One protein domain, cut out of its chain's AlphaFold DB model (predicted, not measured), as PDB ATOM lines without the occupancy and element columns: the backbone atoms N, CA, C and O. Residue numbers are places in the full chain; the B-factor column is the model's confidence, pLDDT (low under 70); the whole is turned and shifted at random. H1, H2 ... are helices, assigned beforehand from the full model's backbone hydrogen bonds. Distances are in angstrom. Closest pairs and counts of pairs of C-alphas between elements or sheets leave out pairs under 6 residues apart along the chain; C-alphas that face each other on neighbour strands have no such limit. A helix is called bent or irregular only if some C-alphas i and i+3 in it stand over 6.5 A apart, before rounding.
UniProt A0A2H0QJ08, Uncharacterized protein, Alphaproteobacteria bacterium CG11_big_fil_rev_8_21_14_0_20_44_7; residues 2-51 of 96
ATOM      1  N   LYS A   2     314.510 327.674 166.394       73.19
ATOM      2  CA  LYS A   2     315.738 327.400 167.183       73.19
ATOM      3  C   LYS A   2     316.577 326.197 166.702       73.19
ATOM      4  O   LYS A   2     317.798 326.267 166.703       73.19
ATOM      5  N   LYS A   3     315.935 325.114 166.239       77.94
ATOM      6  CA  LYS A   3     316.633 323.923 165.714       77.94
ATOM      7  C   LYS A   3     317.429 324.211 164.435       77.94
ATOM      8  O   LYS A   3     318.549 323.743 164.309       77.94
ATOM      9  N   GLN A   4     316.877 325.012 163.524       83.12
ATOM     10  CA  GLN A   4     317.573 325.379 162.287       83.12
ATOM     11  C   GLN A   4     318.745 326.322 162.550       83.12
ATOM     12  O   GLN A   4     319.791 326.165 161.936       83.12
ATOM     13  N   LEU A   5     318.606 327.225 163.524       89.25
ATOM     14  CA  LEU A   5     319.713 328.070 163.968       89.25
ATOM     15  C   LEU A   5     320.870 327.234 164.538       89.25
ATOM     16  O   LEU A   5     322.020 327.487 164.204       89.25
ATOM     17  N   SER A   6     320.564 326.213 165.345       89.19
ATOM     18  CA  SER A   6     321.577 325.302 165.899       89.19
ATOM     19  C   SER A   6     322.326 324.532 164.806       89.19
ATOM     20  O   SER A   6     323.551 324.475 164.815       89.19
ATOM     21  N   ILE A   7     321.599 324.000 163.817       93.31
ATOM     22  CA  ILE A   7     322.206 323.295 162.679       93.31
ATOM     23  C   ILE A   7     323.101 324.246 161.877       93.31
ATOM     24  O   ILE A   7     324.218 323.888 161.526       93.31
ATOM     25  N   PHE A   8     322.643 325.473 161.628       94.44
ATOM     26  CA  PHE A   8     323.421 326.467 160.896       94.44
ATOM     27  C   PHE A   8     324.717 326.851 161.627       94.44
ATOM     28  O   PHE A   8     325.780 326.900 161.015       94.44
ATOM     29  N   LEU A   9     324.649 327.045 162.947       94.00
ATOM     30  CA  LEU A   9     325.822 327.284 163.793       94.00
ATOM     31  C   LEU A   9     326.803 326.110 163.761       94.00
ATOM     32  O   LEU A   9     328.006 326.332 163.645       94.00
ATOM     33  N   ALA A  10     326.302 324.873 163.818       93.44
ATOM     34  CA  ALA A  10     327.142 323.687 163.713       93.44
ATOM     35  C   ALA A  10     327.866 323.636 162.359       93.44
ATOM     36  O   ALA A  10     329.074 323.430 162.323       93.44
ATOM     37  N   VAL A  11     327.163 323.895 161.251       95.94
ATOM     38  CA  VAL A  11     327.769 323.917 159.909       95.94
ATOM     39  C   VAL A  11     328.864 324.978 159.807       95.94
ATOM     40  O   VAL A  11     329.945 324.682 159.305       95.94
ATOM     41  N   ILE A  12     328.622 326.189 160.318       95.38
ATOM     42  CA  ILE A  12     329.642 327.248 160.337       95.38
ATOM     43  C   ILE A  12     330.855 326.815 161.161       95.38
ATOM     44  O   ILE A  12     331.986 326.975 160.708       95.38
ATOM     45  N   PHE A  13     330.631 326.245 162.345       96.00
ATOM     46  CA  PHE A  13     331.707 325.761 163.203       96.00
ATOM     47  C   PHE A  13     332.575 324.723 162.482       96.00
ATOM     48  O   PHE A  13     333.794 324.870 162.435       96.00
ATOM     49  N   PHE A  14     331.954 323.724 161.849       95.69
ATOM     50  CA  PHE A  14     332.686 322.713 161.087       95.69
ATOM     51  C   PHE A  14     333.427 323.307 159.886       95.69
ATOM     52  O   PHE A  14     334.568 322.928 159.642       95.69
ATOM     53  N   ALA A  15     332.826 324.254 159.163       94.25
ATOM     54  CA  ALA A  15     333.475 324.905 158.027       94.25
ATOM     55  C   ALA A  15     334.730 325.686 158.452       94.25
ATOM     56  O   ALA A  15     335.780 325.551 157.826       94.25
ATOM     57  N   VAL A  16     334.646 326.452 159.544       93.62
ATOM     58  CA  VAL A  16     335.795 327.182 160.104       93.62
ATOM     59  C   VAL A  16     336.866 326.208 160.591       93.62
ATOM     60  O   VAL A  16     338.044 326.398 160.297       93.62
ATOM     61  N   GLN A  17     336.464 325.138 161.280       92.12
ATOM     62  CA  GLN A  17     337.390 324.126 161.777       92.12
ATOM     63  C   GLN A  17     338.143 323.438 160.629       92.12
ATOM     64  O   GLN A  17     339.369 323.352 160.665       92.12
ATOM     65  N   MET A  18     337.441 323.000 159.581       91.94
ATOM     66  CA  MET A  18     338.078 322.393 158.407       91.94
ATOM     67  C   MET A  18     338.993 323.382 157.683       91.94
ATOM     68  O   MET A  18     340.114 323.025 157.336       91.94
ATOM     69  N   GLY A  19     338.568 324.640 157.525       91.12
ATOM     70  CA  GLY A  19     339.412 325.688 156.946       91.12
ATOM     71  C   GLY A  19     340.704 325.907 157.736       91.12
ATOM     72  O   GLY A  19     341.770 326.031 157.141       91.12
ATOM     73  N   SER A  20     340.636 325.879 159.071       82.69
ATOM     74  CA  SER A  20     341.828 325.999 159.917       82.69
ATOM     75  C   SER A  20     342.800 324.831 159.740       82.69
ATOM     76  O   SER A  20     344.005 325.058 159.675       82.69
ATOM     77  N   PHE A  21     342.297 323.603 159.571       83.25
ATOM     78  CA  PHE A  21     343.145 322.442 159.305       83.25
ATOM     79  C   PHE A  21     343.800 322.500 157.928       83.25
ATOM     80  O   PHE A  21     344.989 322.222 157.822       83.25
ATOM     81  N   VAL A  22     343.061 322.898 156.888       81.81
ATOM     82  CA  VAL A  22     343.627 323.075 155.540       81.81
ATOM     83  C   VAL A  22     344.714 324.148 155.557       81.81
ATOM     84  O   VAL A  22     345.799 323.924 155.035       81.81
ATOM     85  N   HIS A  23     344.464 325.273 156.228       79.38
ATOM     86  CA  HIS A  23     345.452 326.340 156.372       79.38
ATOM     87  C   HIS A  23     346.716 325.873 157.113       79.38
ATOM     88  O   HIS A  23     347.824 326.166 156.675       79.38
ATOM     89  N   MET A  24     346.562 325.110 158.202       76.69
ATOM     90  CA  MET A  24     347.688 324.502 158.922       76.69
ATOM     91  C   MET A  24     348.445 323.475 158.075       76.69
ATOM     92  O   MET A  24     349.660 323.368 158.198       76.69
ATOM     93  N   ALA A  25     347.753 322.722 157.220       73.19
ATOM     94  CA  ALA A  25     348.392 321.765 156.323       73.19
ATOM     95  C   ALA A  25     349.189 322.468 155.212       73.19
ATOM     96  O   ALA A  25     350.293 322.038 154.895       73.19
ATOM     97  N   GLU A  26     348.654 323.553 154.645       69.88
ATOM     98  CA  GLU A  26     349.280 324.287 153.538       69.88
ATOM     99  C   GLU A  26     350.463 325.153 153.992       69.88
ATOM    100  O   GLU A  26     351.499 325.192 153.331       69.88
ATOM    101  N   HIS A  27     350.337 325.833 155.133       71.44
ATOM    102  CA  HIS A  27     351.385 326.721 155.648       71.44
ATOM    103  C   HIS A  27     352.301 326.060 156.681       71.44
ATOM    104  O   HIS A  27     353.273 326.678 157.122       71.44
ATOM    105  N   GLY A  28     352.012 324.812 157.049       62.72
ATOM    106  CA  GLY A  28     352.688 324.113 158.127       62.72
ATOM    107  C   GLY A  28     352.376 324.703 159.501       62.72
ATOM    108  O   GLY A  28     351.656 325.691 159.668       62.72
ATOM    109  N   PHE A  29     352.938 324.074 160.524       65.25
ATOM    110  CA  PHE A  29     352.915 324.631 161.868       65.25
ATOM    111  C   PHE A  29     353.990 325.711 161.964       65.25
ATOM    112  O   PHE A  29     355.122 325.503 161.526       65.25
ATOM    113  N   ALA A  30     353.649 326.867 162.538       60.72
ATOM    114  CA  ALA A  30     354.655 327.870 162.857       60.72
ATOM    115  C   ALA A  30     355.746 327.228 163.730       60.72
ATOM    116  O   ALA A  30     355.439 326.449 164.635       60.72
ATOM    117  N   HIS A  31     357.013 327.528 163.433       60.56
ATOM    118  CA  HIS A  31     358.145 326.997 164.185       60.56
ATOM    119  C   HIS A  31     358.001 327.408 165.651       60.56
ATOM    120  O   HIS A  31     358.002 328.596 165.991       60.56
ATOM    121  N   HIS A  32     357.825 326.414 166.509       61.62
ATOM    122  CA  HIS A  32     357.648 326.609 167.935       61.62
ATOM    123  C   HIS A  32     358.662 325.726 168.657       61.62
ATOM    124  O   HIS A  32     358.714 324.514 168.450       61.62
ATOM    125  N   GLU A  33     359.466 326.349 169.518       57.16
ATOM    126  CA  GLU A  33     360.384 325.648 170.408       57.16
ATOM    127  C   GLU A  33     359.827 325.648 171.833       57.16
ATOM    128  O   GLU A  33     359.487 326.694 172.394       57.16
ATOM    129  N   HIS A  34     359.780 324.473 172.454       66.62
ATOM    130  CA  HIS A  34     359.543 324.329 173.884       66.62
ATOM    131  C   HIS A  34     360.871 323.995 174.560       66.62
ATOM    132  O   HIS A  34     361.434 322.928 174.336       66.62
ATOM    133  N   ASN A  35     361.389 324.903 175.395       67.50
ATOM    134  CA  ASN A  35     362.656 324.716 176.121       67.50
ATOM    135  C   ASN A  35     363.856 324.358 175.213       67.50
ATOM    136  O   ASN A  35     364.695 323.541 175.589       67.50
ATOM    137  N   GLY A  36     363.930 324.952 174.015       66.00
ATOM    138  CA  GLY A  36     365.000 324.689 173.041       66.00
ATOM    139  C   GLY A  36     364.879 323.348 172.308       66.00
ATOM    140  O   GLY A  36     365.849 322.881 171.718       66.00
ATOM    141  N   GLN A  37     363.711 322.701 172.374       59.41
ATOM    142  CA  GLN A  37     363.374 321.530 171.568       59.41
ATOM    143  C   GLN A  37     362.250 321.893 170.595       59.41
ATOM    144  O   GLN A  37     361.244 322.478 171.005       59.41
ATOM    145  N   SER A  38     362.412 321.536 169.318       62.66
ATOM    146  CA  SER A  38     361.360 321.700 168.308       62.66
ATOM    147  C   SER A  38     360.123 320.893 168.707       62.66
ATOM    148  O   SER A  38     360.220 319.760 169.192       62.66
ATOM    149  N   CYS A  39     358.952 321.503 168.536       64.38
ATOM    150  CA  CYS A  39     357.671 320.853 168.760       64.38
ATOM    151  C   CYS A  39     357.588 319.519 168.010       64.38
ATOM    152  O   CYS A  39     357.827 319.454 166.806       64.38
ATOM    153  N   GLN A  40     357.148 318.456 168.692       61.84
ATOM    154  CA  GLN A  40     356.981 317.136 168.064       61.84
ATOM    155  C   GLN A  40     356.091 317.200 166.815       61.84
ATOM    156  O   GLN A  40     356.352 316.507 165.840       61.84
ATOM    157  N   VAL A  41     355.086 318.079 166.811       64.94
ATOM    158  CA  VAL A  41     354.192 318.306 165.667       64.94
ATOM    159  C   VAL A  41     354.946 318.819 164.433       64.94
ATOM    160  O   VAL A  41     354.655 318.394 163.320       64.94
ATOM    161  N   GLU A  42     355.954 319.672 164.618       61.59
ATOM    162  CA  GLU A  42     356.817 320.144 163.532       61.59
ATOM    163  C   GLU A  42     357.721 319.017 163.012       61.59
ATOM    164  O   GLU A  42     357.866 318.844 161.802       61.59
ATOM    165  N   ALA A  43     358.270 318.193 163.909       63.16
ATOM    166  CA  ALA A  43     359.045 317.017 163.520       63.16
ATOM    167  C   ALA A  43     358.200 316.016 162.709       63.16
ATOM    168  O   ALA A  43     358.669 315.502 161.693       63.16
ATOM    169  N   TYR A  44     356.943 315.786 163.108       65.50
ATOM    170  CA  TYR A  44     355.999 314.955 162.357       65.50
ATOM    171  C   TYR A  44     355.620 315.574 161.007       65.50
ATOM    172  O   TYR A  44     355.621 314.857 160.010       65.50
ATOM    173  N   PHE A  45     355.363 316.884 160.943       66.69
ATOM    174  CA  PHE A  45     355.065 317.591 159.690       66.69
ATOM    175  C   PHE A  45     356.225 317.494 158.685       66.69
ATOM    176  O   PHE A  45     356.029 317.131 157.522       66.69
ATOM    177  N   ASN A  46     357.457 317.726 159.151       62.62
ATOM    178  CA  ASN A  46     358.661 317.594 158.331       62.62
ATOM    179  C   ASN A  46     358.883 316.144 157.869       62.62
ATOM    180  O   ASN A  46     359.233 315.910 156.709       62.62
ATOM    181  N   ALA A  47     358.628 315.160 158.738       65.75
ATOM    182  CA  ALA A  47     358.706 313.749 158.373       65.75
ATOM    183  C   ALA A  47     357.659 313.371 157.307       65.75
ATOM    184  O   ALA A  47     358.011 312.718 156.325       65.75
ATOM    185  N   SER A  48     356.405 313.827 157.434       63.47
ATOM    186  CA  SER A  48     355.356 313.551 156.440       63.47
ATOM    187  C   SER A  48     355.644 314.190 155.082       63.47
ATOM    188  O   SER A  48     355.450 313.545 154.056       63.47
ATOM    189  N   HIS A  49     356.194 315.408 155.055       59.38
ATOM    190  CA  HIS A  49     356.561 316.070 153.801       59.38
ATOM    191  C   HIS A  49     357.731 315.361 153.091       59.38
ATOM    192  O   HIS A  49     357.806 315.330 151.864       59.38
ATOM    193  N   SER A  50     358.647 314.747 153.849       57.56
ATOM    194  CA  SER A  50     359.755 313.966 153.280       57.56
ATOM    195  C   SER A  50     359.325 312.618 152.683       57.56
ATOM    196  O   SER A  50     360.029 312.077 151.830       57.56
ATOM    197  N   PHE A  51     358.168 312.088 153.095       54.91
ATOM    198  CA  PHE A  51     357.632 310.826 152.581       54.91
ATOM    199  C   PHE A  51     356.959 311.000 151.212       54.91
ATOM    200  O   PHE A  51     357.022 310.103 150.379       54.91
TER     201      PHE A  51
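This is residues 2 to 51 of the 96 residues of an uncharacterized protein of Alphaproteobacteria bacterium CG11_big_fil_rev_8_21_14_0_20_44_7 (UniProt A0A2H0QJ08). One long helix, H1, makes most of the length as a free arm, and beyond its far end a looping link folds back to a short second helix, H2, set crosswise to H1. The two helices do not form a common core: H1 sticks out with residues 2 to 24, and H2 is apart from it. The printed part has 50 residues with two named helices, H1 then H2, and no named strand; the class is all helix. The whole is extended, with a radius of gyration of the C-alphas of 16.3 A, and its outline is flat, spanning 49 by 27 by 13 A.

H1, residues 2 to 27, is the longest helix, and its residues 2 to 24 stand free, with no C-alpha 8 or more residues away along the chain within 10 A. H2, residues 40 to 51, is apart from H1, with no C-alpha of the one within 8 A of the other. Between them, residues 33 to 34 form a short antiparallel pairing with residues 37 to 38. In H1 and H2 every O i to N i+4 pair is within hydrogen-bond range.

H1 has 26 residues and runs 37.5 A from C-alpha 2 at (315.738, 327.400, 167.183) to C-alpha 27 at (351.385, 326.721, 155.648). H2 has 12 residues and runs 16.7 A from Gln 40 to Phe 51, whose C-alpha is at (357.632, 310.826, 152.581). Neither helix is bent.

The two C-alphas farthest apart are those of Lys 2 and Gly 36, at 49.7 A. The printed part has no cut, and the link from H1 to H2, residues 28 to 39, is long. The mean pLDDT of the printed part is 75.1; residue 26 and residues 28 to 51 are under 70. The mean is 87 for H1 and 62 for H2.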